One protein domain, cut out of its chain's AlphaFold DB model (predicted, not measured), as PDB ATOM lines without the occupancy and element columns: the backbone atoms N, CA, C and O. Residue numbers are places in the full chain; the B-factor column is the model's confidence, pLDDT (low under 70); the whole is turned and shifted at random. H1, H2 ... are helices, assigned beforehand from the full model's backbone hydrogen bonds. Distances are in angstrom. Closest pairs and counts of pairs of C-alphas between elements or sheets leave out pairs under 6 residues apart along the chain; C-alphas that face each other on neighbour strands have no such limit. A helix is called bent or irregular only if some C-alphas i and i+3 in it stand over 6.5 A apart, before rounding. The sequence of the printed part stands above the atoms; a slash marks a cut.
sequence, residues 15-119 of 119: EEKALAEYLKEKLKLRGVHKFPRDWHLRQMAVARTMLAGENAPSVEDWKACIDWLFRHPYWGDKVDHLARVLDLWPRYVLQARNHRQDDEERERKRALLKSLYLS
ATOM      1  N   GLU A  15     -35.046  86.482  42.816       94.31
ATOM      2  CA  GLU A  15     -34.718  87.900  42.628       94.31
ATOM      3  C   GLU A  15     -34.205  88.196  41.209       94.31
ATOM      4  O   GLU A  15     -34.668  89.136  40.561       94.31
ATOM      5  N   GLU A  16     -33.294  87.359  40.695       95.69
ATOM      6  CA  GLU A  16     -32.766  87.469  39.329       95.69
ATOM      7  C   GLU A  16     -33.895  87.316  38.291       95.69
ATOM      8  O   GLU A  16     -33.965  88.076  37.318       95.69
ATOM      9  N   LYS A  17     -34.817  86.369  38.516       95.50
ATOM     10  CA  LYS A  17     -36.010  86.166  37.674       95.50
ATOM     11  C   LYS A  17     -36.989  87.333  37.783       95.50
ATOM     12  O   LYS A  17     -37.471  87.815  36.760       95.50
ATOM     13  N   ALA A  18     -37.269  87.793  39.003       96.12
ATOM     14  CA  ALA A  18     -38.213  88.872  39.266       96.12
ATOM     15  C   ALA A  18     -37.774  90.169  38.585       96.12
ATOM     16  O   ALA A  18     -38.596  90.852  37.980       96.12
ATOM     17  N   LEU A  19     -36.477  90.487  38.619       96.62
ATOM     18  CA  LEU A  19     -35.955  91.674  37.949       96.62
ATOM     19  C   LEU A  19     -36.076  91.572  36.417       96.62
ATOM     20  O   LEU A  19     -36.475  92.535  35.757       96.62
ATOM     21  N   ALA A  20     -35.781  90.400  35.849       96.75
ATOM     22  CA  ALA A  20     -35.916  90.154  34.414       96.75
ATOM     23  C   ALA A  20     -37.382  90.202  33.935       96.75
ATOM     24  O   ALA A  20     -37.664  90.791  32.887       96.75
ATOM     25  N   GLU A  21     -38.317  89.610  34.685       97.00
ATOM     26  CA  GLU A  21     -39.750  89.691  34.368       97.00
ATOM     27  C   GLU A  21     -40.291  91.111  34.552       97.00
ATOM     28  O   GLU A  21     -41.036  91.576  33.695       97.00
ATOM     29  N   TYR A  22     -39.847  91.853  35.569       97.62
ATOM     30  CA  TYR A  22     -40.285  93.236  35.763       97.62
ATOM     31  C   TYR A  22     -39.958  94.122  34.553       97.62
ATOM     32  O   TYR A  22     -40.822  94.839  34.045       97.62
ATOM     33  N   LEU A  23     -38.734  94.031  34.017       96.62
ATOM     34  CA  LEU A  23     -38.384  94.750  32.789       96.62
ATOM     35  C   LEU A  23     -39.280  94.326  31.613       96.62
ATOM     36  O   LEU A  23     -39.741  95.163  30.838       96.62
ATOM     37  N   LYS A  24     -39.550  93.026  31.480       96.62
ATOM     38  CA  LYS A  24     -40.402  92.482  30.416       96.62
ATOM     39  C   LYS A  24     -41.835  93.000  30.505       96.62
ATOM     40  O   LYS A  24     -42.429  93.308  29.474       96.62
ATOM     41  N   GLU A  25     -42.395  93.114  31.706       96.38
ATOM     42  CA  GLU A  25     -43.716  93.708  31.934       96.38
ATOM     43  C   GLU A  25     -43.745  95.174  31.503       96.38
ATOM     44  O   GLU A  25     -44.642  95.579  30.762       96.38
ATOM     45  N   LYS A  26     -42.721  95.954  31.863       95.75
ATOM     46  CA  LYS A  26     -42.595  97.352  31.421       95.75
ATOM     47  C   LYS A  26     -42.509  97.479  29.901       95.75
ATOM     48  O   LYS A  26     -43.141  98.363  29.325       95.75
ATOM     49  N   LEU A  27     -41.787  96.576  29.245       95.19
ATOM     50  CA  LEU A  27     -41.689  96.529  27.784       95.19
ATOM     51  C   LEU A  27     -43.024  96.159  27.125       95.19
ATOM     52  O   LEU A  27     -43.423  96.799  26.152       95.19
ATOM     53  N   LYS A  28     -43.763  95.196  27.689       95.44
ATOM     54  CA  LYS A  28     -45.113  94.841  27.223       95.44
ATOM     55  C   LYS A  28     -46.094  96.004  27.345       95.44
ATOM     56  O   LYS A  28     -46.862  96.226  26.417       95.44
ATOM     57  N   LEU A  29     -46.050  96.760  28.445       94.00
ATOM     58  CA  LEU A  29     -46.881  97.960  28.625       94.00
ATOM     59  C   LEU A  29     -46.602  99.032  27.562       94.00
ATOM     60  O   LEU A  29     -47.471  99.845  27.265       94.00
ATOM     61  N   ARG A  30     -45.409  99.008  26.957       89.31
ATOM     62  CA  ARG A  30     -45.015  99.872  25.838       89.31
ATOM     63  C   ARG A  30     -45.244  99.251  24.454       89.31
ATOM     64  O   ARG A  30     -44.773  99.789  23.459       89.31
ATOM     65  N   GLY A  31     -45.946  98.122  24.375       93.25
ATOM     66  CA  GLY A  31     -46.286  97.462  23.111       93.25
ATOM     67  C   GLY A  31     -45.224  96.499  22.571       93.25
ATOM     68  O   GLY A  31     -45.379  95.966  21.469       93.25
ATOM     69  N   VAL A  32     -44.148  96.220  23.317       92.81
ATOM     70  CA  VAL A  32     -43.152  95.215  22.917       92.81
ATOM     71  C   VAL A  32     -43.632  93.830  23.349       92.81
ATOM     72  O   VAL A  32     -43.558  93.455  24.518       92.81
ATOM     73  N   HIS A  33     -44.121  93.047  22.387       92.81
ATOM     74  CA  HIS A  33     -44.651  91.698  22.643       92.81
ATOM     75  C   HIS A  33     -43.800  90.568  22.052       92.81
ATOM     76  O   HIS A  33     -43.984  89.406  22.417       92.81
ATOM     77  N   LYS A  34     -42.866  90.887  21.152       93.06
ATOM     78  CA  LYS A  34     -41.985  89.908  20.508       93.06
ATOM     79  C   LYS A  34     -40.598  89.981  21.132       93.06
ATOM     80  O   LYS A  34     -39.944  91.014  21.060       93.06
ATOM     81  N   PHE A  35     -40.155  88.866  21.700       92.50
ATOM     82  CA  PHE A  35     -38.841  88.735  22.318       92.50
ATOM     83  C   PHE A  35     -38.079  87.575  21.666       92.50
ATOM     84  O   PHE A  35     -38.697  86.553  21.351       92.50
ATOM     85  N   PRO A  36     -36.754  87.691  21.473       93.94
ATOM     86  CA  PRO A  36     -35.914  86.557  21.105       93.94
ATOM     87  C   PRO A  36     -36.080  85.380  22.076       93.94
ATOM     88  O   PRO A  36     -36.321  85.578  23.269       93.94
ATOM     89  N   ARG A  37     -35.901  84.150  21.582       92.44
ATOM     90  CA  ARG A  37     -36.066  82.913  22.373       92.44
ATOM     91  C   ARG A  37     -35.226  82.905  23.653       92.44
ATOM     92  O   ARG A  37     -35.670  82.416  24.685       92.44
ATOM     93  N   ASP A  38     -34.018  83.442  23.579       94.06
ATOM     94  CA  ASP A  38     -33.037  83.496  24.658       94.06
ATOM     95  C   ASP A  38     -33.045  84.830  25.421       94.06
ATOM     96  O   ASP A  38     -32.216  85.034  26.308       94.06
ATOM     97  N   TRP A  39     -33.989  85.733  25.126       94.75
ATOM     98  CA  TRP A  39     -34.038  87.064  25.734       94.75
ATOM     99  C   TRP A  39     -34.073  86.987  27.258       94.75
ATOM    100  O   TRP A  39     -33.264  87.625  27.927       94.75
ATOM    101  N   HIS A  40     -34.960  86.153  27.805       93.12
ATOM    102  CA  HIS A  40     -35.123  86.029  29.249       93.12
ATOM    103  C   HIS A  40     -33.857  85.482  29.922       93.12
ATOM    104  O   HIS A  40     -33.432  85.994  30.954       93.12
ATOM    105  N   LEU A  41     -33.192  84.509  29.288       94.38
ATOM    106  CA  LEU A  41     -31.930  83.952  29.774       94.38
ATOM    107  C   LEU A  41     -30.825  85.014  29.832       94.38
ATOM    108  O   LEU A  41     -30.110  85.106  30.831       94.38
ATOM    109  N   ARG A  42     -30.717  85.852  28.792       95.12
ATOM    110  CA  ARG A  42     -29.767  86.972  28.768       95.12
ATOM    111  C   ARG A  42     -30.069  87.991  29.864       95.12
ATOM    112  O   ARG A  42     -29.143  88.426  30.539       95.12
ATOM    113  N   GLN A  43     -31.342  88.333  30.080       96.38
ATOM    114  CA  GLN A  43     -31.716  89.265  31.146       96.38
ATOM    115  C   GLN A  43     -31.345  88.722  32.528       96.38
ATOM    116  O   GLN A  43     -30.718  89.435  33.302       96.38
ATOM    117  N   MET A  44     -31.643  87.455  32.825       95.44
ATOM    118  CA  MET A  44     -31.282  86.856  34.116       95.44
ATOM    119  C   MET A  44     -29.760  86.807  34.337       95.44
ATOM    120  O   MET A  44     -29.291  87.024  35.453       95.44
ATOM    121  N   ALA A  45     -28.965  86.581  33.284       95.00
ATOM    122  CA  ALA A  45     -27.503  86.635  33.371       95.00
ATOM    123  C   ALA A  45     -26.983  88.038  33.731       95.00
ATOM    124  O   ALA A  45     -26.028  88.172  34.502       95.00
ATOM    125  N   VAL A  46     -27.629  89.088  33.219       96.00
ATOM    126  CA  VAL A  46     -27.315  90.467  33.607       96.00
ATOM    127  C   VAL A  46     -27.804  90.756  35.028       96.00
ATOM    128  O   VAL A  46     -27.025  91.266  35.826       96.00
ATOM    129  N   ALA A  47     -29.030  90.357  35.379       95.56
ATOM    130  CA  ALA A  47     -29.594  90.522  36.722       95.56
ATOM    131  C   ALA A  47     -28.691  89.903  37.798       95.56
ATOM    132  O   ALA A  47     -28.419  90.528  38.818       95.56
ATOM    133  N   ARG A  48     -28.131  88.722  37.522       94.94
ATOM    134  CA  ARG A  48     -27.119  88.089  38.374       94.94
ATOM    135  C   ARG A  48     -25.926  88.989  38.648       94.94
ATOM    136  O   ARG A  48     -25.432  89.027  39.763       94.94
ATOM    137  N   THR A  49     -25.442  89.685  37.625       93.25
ATOM    138  CA  THR A  49     -24.309  90.606  37.763       93.25
ATOM    139  C   THR A  49     -24.713  91.854  38.549       93.25
ATOM    140  O   THR A  49     -23.950  92.319  39.385       93.25
ATOM    141  N   MET A  50     -25.930  92.358  38.330       93.75
ATOM    142  CA  MET A  50     -26.486  93.526  39.025       93.75
ATOM    143  C   MET A  50     -26.722  93.290  40.523       93.75
ATOM    144  O   MET A  50     -26.652  94.236  41.304       93.75
ATOM    145  N   LEU A  51     -27.008  92.044  40.906       94.00
ATOM    146  CA  LEU A  51     -27.286  91.615  42.280       94.00
ATOM    147  C   LEU A  51     -26.081  90.922  42.942       94.00
ATOM    148  O   LEU A  51     -26.181  90.435  44.066       94.00
ATOM    149  N   ALA A  52     -24.941  90.835  42.252       91.06
ATOM    150  CA  ALA A  52     -23.743  90.208  42.793       91.06
ATOM    151  C   ALA A  52     -22.925  91.207  43.617       91.06
ATOM    152  O   ALA A  52     -22.442  92.211  43.098       91.06
ATOM    153  N   GLY A  53     -22.687  90.867  44.883       86.38
ATOM    154  CA  GLY A  53     -21.797  91.608  45.776       86.38
ATOM    155  C   GLY A  53     -22.498  92.082  47.042       86.38
ATOM    156  O   GLY A  53     -23.715  92.201  47.089       86.38
ATOM    157  N   GLU A  54     -21.706  92.357  48.075       82.31
ATOM    158  CA  GLU A  54     -22.195  92.756  49.403       82.31
ATOM    159  C   GLU A  54     -22.883  94.133  49.399       82.31
ATOM    160  O   GLU A  54     -23.820  94.361  50.152       82.31
ATOM    161  N   ASN A  55     -22.472  95.020  48.486       85.44
ATOM    162  CA  ASN A  55     -23.028  96.368  48.317       85.44
ATOM    163  C   ASN A  55     -23.861  96.514  47.032       85.44
ATOM    164  O   ASN A  55     -24.017  97.621  46.509       85.44
ATOM    165  N   ALA A  56     -24.338  95.400  46.468       90.12
ATOM    166  CA  ALA A  56     -25.173  95.440  45.275       90.12
ATOM    167  C   ALA A  56     -26.520  96.127  45.586       90.12
ATOM    168  O   ALA A  56     -27.092  95.886  46.653       90.12
ATOM    169  N   PRO A  57     -27.054  96.978  44.685       92.75
ATOM    170  CA  PRO A  57     -28.380  97.552  44.871       92.75
ATOM    171  C   PRO A  57     -29.442  96.455  44.954       92.75
ATOM    172  O   PRO A  57     -29.344  95.425  44.283       92.75
ATOM    173  N   SER A  58     -30.475  96.696  45.759       93.44
ATOM    174  CA  SER A  58     -31.568  95.741  45.925       93.44
ATOM    175  C   SER A  58     -32.409  95.616  44.649       93.44
ATOM    176  O   SER A  58     -32.388  96.482  43.771       93.44
ATOM    177  N   VAL A  59     -33.220  94.558  44.552       94.50
ATOM    178  CA  VAL A  59     -34.197  94.422  43.457       94.50
ATOM    179  C   VAL A  59     -35.125  95.640  43.385       94.50
ATOM    180  O   VAL A  59     -35.437  96.106  42.293       94.50
ATOM    181  N   GLU A  60     -35.536  96.186  44.530       93.56
ATOM    182  CA  GLU A  60     -36.417  97.357  44.585       93.56
ATOM    183  C   GLU A  60     -35.722  98.639  44.109       93.56
ATOM    184  O   GLU A  60     -36.331  99.435  43.392       93.56
ATOM    185  N   ASP A  61     -34.433  98.812  44.415       93.06
ATOM    186  CA  ASP A  61     -33.630  99.905  43.859       93.06
ATOM    187  C   ASP A  61     -33.558  99.815  42.325       93.06
ATOM    188  O   ASP A  61     -33.735 100.811  41.615       93.06
ATOM    189  N   TRP A  62     -33.348  98.608  41.794       96.12
ATOM    190  CA  TRP A  62     -33.310  98.378  40.351       96.12
ATOM    191  C   TRP A  62     -34.668  98.588  39.681       96.12
ATOM    192  O   TRP A  62     -34.730  99.209  38.618       96.12
ATOM    193  N   LYS A  63     -35.767  98.149  40.305       96.31
ATOM    194  CA  LYS A  63     -37.130  98.441  39.831       96.31
ATOM    195  C   LYS A  63     -37.401  99.943  39.807       96.31
ATOM    196  O   LYS A  63     -37.924 100.443  38.816       96.31
ATOM    197  N   ALA A  64     -36.982 100.672  40.841       94.94
ATOM    198  CA  ALA A  64     -37.117 102.124  40.889       94.94
ATOM    199  C   ALA A  64     -36.288 102.823  39.796       94.94
ATOM    200  O   ALA A  64     -36.753 103.794  39.196       94.94
ATOM    201  N   CYS A  65     -35.095 102.307  39.486       95.25
ATOM    202  CA  CYS A  65     -34.298 102.767  38.349       95.25
ATOM    203  C   CYS A  65     -35.021 102.527  37.015       95.25
ATOM    204  O   CYS A  65     -35.128 103.449  36.204       95.25
ATOM    205  N   ILE A  66     -35.581 101.331  36.807       96.31
ATOM    206  CA  ILE A  66     -36.382 101.002  35.619       96.31
ATOM    207  C   ILE A  66     -37.584 101.947  35.507       96.31
ATOM    208  O   ILE A  66     -37.805 102.530  34.449       96.31
ATOM    209  N   ASP A  67     -38.331 102.164  36.588       95.25
ATOM    210  CA  ASP A  67     -39.462 103.094  36.604       95.25
ATOM    211  C   ASP A  67     -39.051 104.518  36.230       95.25
ATOM    212  O   ASP A  67     -39.716 105.164  35.417       95.25
ATOM    213  N   TRP A  68     -37.943 105.006  36.789       94.25
ATOM    214  CA  TRP A  68     -37.416 106.327  36.465       94.25
ATOM    215  C   TRP A  68     -37.036 106.437  34.984       94.25
ATOM    216  O   TRP A  68     -37.439 107.390  34.315       94.25
ATOM    217  N   LEU A  69     -36.343 105.432  34.440       94.38
ATOM    218  CA  LEU A  69     -35.974 105.382  33.024       94.38
ATOM    219  C   LEU A  69     -37.201 105.391  32.111       94.38
ATOM    220  O   LEU A  69     -37.233 106.138  31.137       94.38
ATOM    221  N   PHE A  70     -38.230 104.614  32.449       93.06
ATOM    222  CA  PHE A  70     -39.467 104.524  31.671       93.06
ATOM    223  C   PHE A  70     -40.362 105.765  31.804       93.06
ATOM    224  O   PHE A  70     -41.247 105.956  30.972       93.06
ATOM    225  N   ARG A  71     -40.157 106.624  32.806       91.62
ATOM    226  CA  ARG A  71     -40.812 107.943  32.887       91.62
ATOM    227  C   ARG A  71     -40.024 109.026  32.158       91.62
ATOM    228  O   ARG A  71     -40.588 110.054  31.795       91.62
ATOM    229  N   HIS A  72     -38.728 108.812  31.953       89.69
ATOM    230  CA  HIS A  72     -37.866 109.807  31.346       89.69
ATOM    231  C   HIS A  72     -38.163 109.949  29.837       89.69
ATOM    232  O   HIS A  72     -38.070 108.951  29.117       89.69
ATOM    233  N   PRO A  73     -38.410 111.174  29.317       86.50
ATOM    234  CA  PRO A  73     -38.791 111.391  27.916       86.50
ATOM    235  C   PRO A  73     -37.786 110.828  26.908       86.50
ATOM    236  O   PRO A  73     -38.161 110.224  25.916       86.50
ATOM    237  N   TYR A  74     -36.489 111.001  27.181       87.81
ATOM    238  CA  TYR A  74     -35.430 110.491  26.309       87.81
ATOM    239  C   TYR A  74     -35.100 109.000  26.512       87.81
ATOM    240  O   TYR A  74     -34.942 108.269  25.538       87.81
ATOM    241  N   TRP A  75     -34.941 108.532  27.759       86.56
ATOM    242  CA  TRP A  75     -34.439 107.177  28.022       86.56
ATOM    243  C   TRP A  75     -35.490 106.093  27.878       86.56
ATOM    244  O   TRP A  75     -35.118 104.971  27.544       86.56
ATOM    245  N   GLY A  76     -36.769 106.405  28.089       86.12
ATOM    246  CA  GLY A  76     -37.818 105.394  28.075       86.12
ATOM    247  C   GLY A  76     -37.830 104.581  26.782       86.12
ATOM    248  O   GLY A  76     -37.949 103.361  26.820       86.12
ATOM    249  N   ASP A  77     -37.637 105.239  25.639       87.19
ATOM    250  CA  ASP A  77     -37.660 104.586  24.322       87.19
ATOM    251  C   ASP A  77     -36.329 103.907  23.962       87.19
ATOM    252  O   ASP A  77     -36.205 103.259  22.924       87.19
ATOM    253  N   LYS A  78     -35.302 104.077  24.800       88.06
ATOM    254  CA  LYS A  78     -33.935 103.585  24.581       88.06
ATOM    255  C   LYS A  78     -33.568 102.423  25.506       88.06
ATOM    256  O   LYS A  78     -32.421 101.982  25.470       88.06
ATOM    257  N   VAL A  79     -34.492 101.969  26.353       93.25
ATOM    258  CA  VAL A  79     -34.268 100.889  27.321       93.25
ATOM    259  C   VAL A  79     -35.096  99.671  26.926       93.25
ATOM    260  O   VAL A  79     -36.318  99.688  27.007       93.25
ATOM    261  N   ASP A  80     -34.412  98.601  26.534       92.19
ATOM    262  CA  ASP A  80     -34.989  97.332  26.064       92.19
ATOM    263  C   ASP A  80     -34.355  96.083  26.716       92.19
ATOM    264  O   ASP A  80     -34.838  94.961  26.541       92.19
ATOM    265  N   HIS A  81     -33.289  96.259  27.504       94.50
ATOM    266  CA  HIS A  81     -32.599  95.194  28.234       94.50
ATOM    267  C   HIS A  81     -31.926  95.717  29.519       94.50
ATOM    268  O   HIS A  81     -31.600  96.899  29.641       94.50
ATOM    269  N   LEU A  82     -31.685  94.821  30.480       96.50
ATOM    270  CA  LEU A  82     -31.119  95.136  31.794       96.50
ATOM    271  C   LEU A  82     -29.683  95.662  31.724       96.50
ATOM    272  O   LEU A  82     -29.309  96.458  32.576       96.50
ATOM    273  N   ALA A  83     -28.886  95.295  30.712       95.38
ATOM    274  CA  ALA A  83     -27.526  95.841  30.609       95.38
ATOM    275  C   ALA A  83     -27.563  97.355  30.364       95.38
ATOM    276  O   ALA A  83     -26.787  98.098  30.955       95.38
ATOM    277  N   ARG A  84     -28.555  97.839  29.604       95.25
ATOM    278  CA  ARG A  84     -28.765  99.275  29.433       95.25
ATOM    279  C   ARG A  84     -29.214  99.968  30.719       95.25
ATOM    280  O   ARG A  84     -28.826 101.107  30.961       95.25
ATOM    281  N   VAL A  85     -30.023  99.295  31.537       96.12
ATOM    282  CA  VAL A  85     -30.414  99.788  32.871       96.12
ATOM    283  C   VAL A  85     -29.183  99.897  33.772       96.12
ATOM    284  O   VAL A  85     -28.992 100.923  34.421       96.12
ATOM    285  N   LEU A  86     -28.316  98.881  33.756       95.25
ATOM    286  CA  LEU A  86     -27.053  98.865  34.490       95.25
ATOM    287  C   LEU A  86     -26.136 100.029  34.076       95.25
ATOM    288  O   LEU A  86     -25.655 100.749  34.945       95.25
ATOM    289  N   ASP A  87     -25.970 100.286  32.776       94.81
ATOM    290  CA  ASP A  87     -25.176 101.423  32.275       94.81
ATOM    291  C   ASP A  87     -25.702 102.784  32.762       94.81
ATOM    292  O   ASP A  87     -24.945 103.744  32.933       94.81
ATOM    293  N   LEU A  88     -27.019 102.894  32.952       94.75
ATOM    294  CA  LEU A  88     -27.690 104.131  33.354       94.75
ATOM    295  C   LEU A  88     -27.835 104.267  34.876       94.75
ATOM    296  O   LEU A  88     -28.256 105.326  35.351       94.75
ATOM    297  N   TRP A  89     -27.425 103.255  35.642       93.94
ATOM    298  CA  TRP A  89     -27.473 103.259  37.102       93.94
ATOM    299  C   TRP A  89     -26.805 104.487  37.742       93.94
ATOM    300  O   TRP A  89     -27.458 105.142  38.558       93.94
ATOM    301  N   PRO A  90     -25.576 104.901  37.357       93.50
ATOM    302  CA  PRO A  90     -24.945 106.070  37.971       93.50
ATOM    303  C   PRO A  90     -25.766 107.353  37.782       93.50
ATOM    304  O   PRO A  90     -25.799 108.212  38.658       93.50
ATOM    305  N   ARG A  91     -26.482 107.474  36.656       92.50
ATOM    306  CA  ARG A  91     -27.346 108.631  36.387       92.50
ATOM    307  C   ARG A  91     -28.583 108.621  37.267       92.50
ATOM    308  O   ARG A  91     -28.932 109.664  37.808       92.50
ATOM    309  N   TYR A  92     -29.206 107.458  37.443       92.38
ATOM    310  CA  TYR A  92     -30.323 107.300  38.369       92.38
ATOM    311  C   TYR A  92     -29.923 107.674  39.802       92.38
ATOM    312  O   TYR A  92     -30.635 108.430  40.465       92.38
ATOM    313  N   VAL A  93     -28.758 107.208  40.260       90.69
ATOM    314  CA  VAL A  93     -28.246 107.533  41.598       90.69
ATOM    315  C   VAL A  93     -28.088 109.045  41.773       90.69
ATOM    316  O   VAL A  93     -28.561 109.593  42.764       90.69
ATOM    317  N   LEU A  94     -27.501 109.729  40.788       88.69
ATOM    318  CA  LEU A  94     -27.267 111.174  40.855       88.69
ATOM    319  C   LEU A  94     -28.545 112.015  40.727       88.69
ATOM    320  O   LEU A  94     -28.672 113.030  41.404       88.69
ATOM    321  N   GLN A  95     -29.470 111.628  39.845       85.31
ATOM    322  CA  GLN A  95     -30.596 112.484  39.450       85.31
ATOM    323  C   GLN A  95     -31.909 112.158  40.157       85.31
ATOM    324  O   GLN A  95     -32.787 113.011  40.220       85.31
ATOM    325  N   ALA A  96     -32.084 110.932  40.642       77.12
ATOM    326  CA  ALA A  96     -33.388 110.458  41.099       77.12
ATOM    327  C   ALA A  96     -33.348 109.852  42.497       77.12
ATOM    328  O   ALA A  96     -34.252 110.104  43.289       77.12
ATOM    329  N   ARG A  97     -32.309 109.072  42.826       74.75
ATOM    330  CA  ARG A  97     -32.217 108.422  44.139       74.75
ATOM    331  C   ARG A  97     -32.099 109.443  45.268       74.75
ATOM    332  O   ARG A  97     -32.846 109.343  46.234       74.75
ATOM    333  N   ASN A  98     -31.241 110.450  45.098       68.75
ATOM    334  CA  ASN A  98     -31.074 111.520  46.085       68.75
ATOM    335  C   ASN A  98     -32.368 112.333  46.262       68.75
ATOM    336  O   ASN A  98     -32.819 112.534  47.383       68.75
ATOM    337  N   HIS A  99     -33.034 112.691  45.159       61.69
ATOM    338  CA  HIS A  99     -34.318 113.398  45.209       61.69
ATOM    339  C   HIS A  99     -35.412 112.597  45.926       61.69
ATOM    340  O   HIS A  99     -36.150 113.148  46.737       61.69
ATOM    341  N   ARG A 100     -35.496 111.283  45.679       66.69
ATOM    342  CA  ARG A 100     -36.467 110.415  46.357       66.69
ATOM    343  C   ARG A 100     -36.225 110.350  47.868       66.69
ATOM    344  O   ARG A 100     -37.189 110.367  48.628       66.69
ATOM    345  N   GLN A 101     -34.966 110.264  48.296       66.19
ATOM    346  CA  GLN A 101     -34.617 110.246  49.720       66.19
ATOM    347  C   GLN A 101     -34.987 111.569  50.405       66.19
ATOM    348  O   GLN A 101     -35.570 111.548  51.490       66.19
ATOM    349  N   ASP A 102     -34.738 112.698  49.739       67.62
ATOM    350  CA  ASP A 102     -35.114 114.022  50.238       67.62
ATOM    351  C   ASP A 102     -36.639 114.180  50.378       67.62
ATOM    352  O   ASP A 102     -37.122 114.747  51.363       67.62
ATOM    353  N   ASP A 103     -37.412 113.671  49.415       69.44
ATOM    354  CA  ASP A 103     -38.877 113.732  49.440       69.44
ATOM    355  C   ASP A 103     -39.468 112.851  50.555       69.44
ATOM    356  O   ASP A 103     -40.324 113.311  51.317       69.44
ATOM    357  N   GLU A 104     -38.966 111.622  50.726       76.62
ATOM    358  CA  GLU A 104     -39.381 110.718  51.812       76.62
ATOM    359  C   GLU A 104     -39.053 111.303  53.200       76.62
ATOM    360  O   GLU A 104     -39.853 111.198  54.140       76.62
ATOM    361  N   GLU A 105     -37.906 111.977  53.347       78.19
ATOM    362  CA  GLU A 105     -37.534 112.657  54.589       78.19
ATOM    363  C   GLU A 105     -38.439 113.867  54.880       78.19
ATOM    364  O   GLU A 105     -38.871 114.067  56.023       78.19
ATOM    365  N   ARG A 106     -38.785 114.659  53.856       77.06
ATOM    366  CA  ARG A 106     -39.722 115.791  53.979       77.06
ATOM    367  C   ARG A 106     -41.123 115.332  54.373       77.06
ATOM    368  O   ARG A 106     -41.738 115.955  55.242       77.06
ATOM    369  N   GLU A 107     -41.613 114.249  53.773       81.50
ATOM    370  CA  GLU A 107     -42.907 113.636  54.097       81.50
ATOM    371  C   GLU A 107     -42.927 113.150  55.554       81.50
ATOM    372  O   GLU A 107     -43.842 113.488  56.307       81.50
ATOM    373  N   ARG A 108     -41.870 112.454  56.004       84.38
ATOM    374  CA  ARG A 108     -41.718 112.032  57.409       84.38
ATOM    375  C   ARG A 108     -41.710 113.211  58.370       84.38
ATOM    376  O   ARG A 108     -42.428 113.183  59.366       84.38
ATOM    377  N   LYS A 109     -40.934 114.260  58.079       84.31
ATOM    378  CA  LYS A 109     -40.898 115.478  58.907       84.31
ATOM    379  C   LYS A 109     -42.273 116.137  58.978       84.31
ATOM    380  O   LYS A 109     -42.701 116.521  60.063       84.31
ATOM    381  N   ARG A 110     -43.002 116.216  57.859       86.50
ATOM    382  CA  ARG A 110     -44.385 116.717  57.834       86.50
ATOM    383  C   ARG A 110     -45.335 115.844  58.648       86.50
ATOM    384  O   ARG A 110     -46.135 116.393  59.398       86.50
ATOM    385  N   ALA A 111     -45.249 114.521  58.531       86.81
ATOM    386  CA  ALA A 111     -46.083 113.591  59.289       86.81
ATOM    387  C   ALA A 111     -45.825 113.698  60.802       86.81
ATOM    388  O   ALA A 111     -46.781 113.767  61.570       86.81
ATOM    389  N   LEU A 112     -44.557 113.804  61.212       86.88
ATOM    390  CA  LEU A 112     -44.160 114.019  62.607       86.88
ATOM    391  C   LEU A 112     -44.645 115.370  63.146       86.88
ATOM    392  O   LEU A 112     -45.207 115.437  64.235       86.88
ATOM    393  N   LEU A 113     -44.483 116.451  62.376       85.00
ATOM    394  CA  LEU A 113     -45.012 117.765  62.753       85.00
ATOM    395  C   LEU A 113     -46.537 117.730  62.884       85.00
ATOM    396  O   LEU A 113     -47.086 118.271  63.838       85.00
ATOM    397  N   LYS A 114     -47.222 117.046  61.964       86.75
ATOM    398  CA  LYS A 114     -48.675 116.885  62.004       86.75
ATOM    399  C   LYS A 114     -49.125 116.063  63.215       86.75
ATOM    400  O   LYS A 114     -50.119 116.432  63.822       86.75
ATOM    401  N   SER A 115     -48.404 115.008  63.604       86.19
ATOM    402  CA  SER A 115     -48.729 114.243  64.816       86.19
ATOM    403  C   SER A 115     -48.465 115.025  66.104       86.19
ATOM    404  O   SER A 115     -49.212 114.868  67.062       86.19
ATOM    405  N   LEU A 116     -47.437 115.879  66.120       82.25
ATOM    406  CA  LEU A 116     -47.094 116.724  67.270       82.25
ATOM    407  C   LEU A 116     -48.074 117.890  67.472       82.25
ATOM    408  O   LEU A 116     -48.283 118.298  68.605       82.25
ATOM    409  N   TYR A 117     -48.662 118.419  66.394       71.44
ATOM    410  CA  TYR A 117     -49.602 119.549  66.444       71.44
ATOM    411  C   TYR A 117     -51.090 119.146  66.484       71.44
ATOM    412  O   TYR A 117     -51.938 120.021  66.645       71.44
ATOM    413  N   LEU A 118     -51.424 117.861  66.305       61.38
ATOM    414  CA  LEU A 118     -52.791 117.324  66.449       61.38
ATOM    415  C   LEU A 118     -53.000 116.483  67.730       61.38
ATOM    416  O   LEU A 118     -54.024 115.808  67.835       61.38
ATOM    417  N   SER A 119     -52.060 116.515  68.686       53.81
ATOM    418  CA  SER A 119     -52.276 116.077  70.083       53.81
ATOM    419  C   SER A 119     -52.514 117.287  70.976       53.81
ATOM    420  O   SER A 119     -53.303 117.150  71.933       53.81
TER     421      SER A 119
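AT A GLANCE: This is residues 15 to 119 of the 119 residues of an uncharacterized protein of Desulfofundulus thermosubterraneus DSM 16057 (UniProt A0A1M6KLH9). A compact body of three shorter helices and the first part of a long fourth one has a long helical arm sticking out of it, residues 101 to 119, of which 101 to 117 belong to H4. In the body H1 and H3 run side by side, H2 crosses H1, and H4 packs on H2 with residues 82 to 86 and on H3 with residues 85 to 96, a stretch that holds its kink near residue 91. The printed part has 105 residues with four named helices, H1, H2, H3 and H4 along the chain, and no named strand; the class is all helix. The whole is loose, with a radius of gyration of the C-alphas of 16.9 A, and elongated, spanning 60 by 33 by 23 A.

HOW THE PARTS SIT: The longest helix, H4, residues 82 to 117, has a kink of 70 degrees near residue 91. It is irregular: C-alphas 87 and 90 are 7.4 A apart, and its line is a rough one. With residues 85 to 96 alone it touches residues 65 to 69 of H3, residues 59 to 71; the closest C-alphas are those of Cys 65 and Tyr 92, 6.0 A apart, and the lines are about perpendicular at 81 degrees. With residues 82 to 86 alone H4 touches H2, residues 39 to 50, at a steep tilt of 62 degrees, the same way; the closest C-alphas, of Gln 43 and Leu 82, are 5.9 A apart. H1, residues 15 to 29, touches H3 at a shallow tilt of 17 degrees, the same way, with the C-alphas of Leu 19 and Val 59 closest at 6.4 A. With residues 16 to 21 alone H1 touches H2 at a steep tilt of 53 degrees, opposite ways; the C-alphas of Glu 16 and Ala 47 are closest at 5.1 A. H1 and H4 are close but not clearly touching: the closest C-alphas, of Leu 23 and Leu 82, are 7.3 A apart. H2 and H3 are only just apart, with their closest C-alphas at 8.5 A. The helix packing is mostly crossed, with 1 of 4 touching pairs at a shallow tilt. In H1 and H3 every O i to N i+4 pair is within hydrogen-bond range; in H2 7 of 8 are, and in H4 27 of 32.

IN THESE COORDINATES: H4 measures 46.2 A from C-alpha 82 to C-alpha 117, which is at (-49.602, 119.549, 66.444). H1 begins with C-alpha 15 at (-34.718, 87.900, 42.628) and measures 21.1 A to C-alpha 29. H2 measures 16.6 A from C-alpha 39 to C-alpha 50, and H3 18.4 A from C-alpha 59, at (-34.197, 94.422, 43.457), to C-alpha 71.

THE WHOLE: The two C-alphas farthest apart are those of Arg 37 and Ser 119, 60.3 A. Without residues 101 to 119, which stand free, the body of 86 residues spans 36 by 32 by 17 A. The printed part has no cut, and the three links between the helices are short. The mean pLDDT of the printed part is 89.3; residues 98 to 103 and 118 to 119 are under 70.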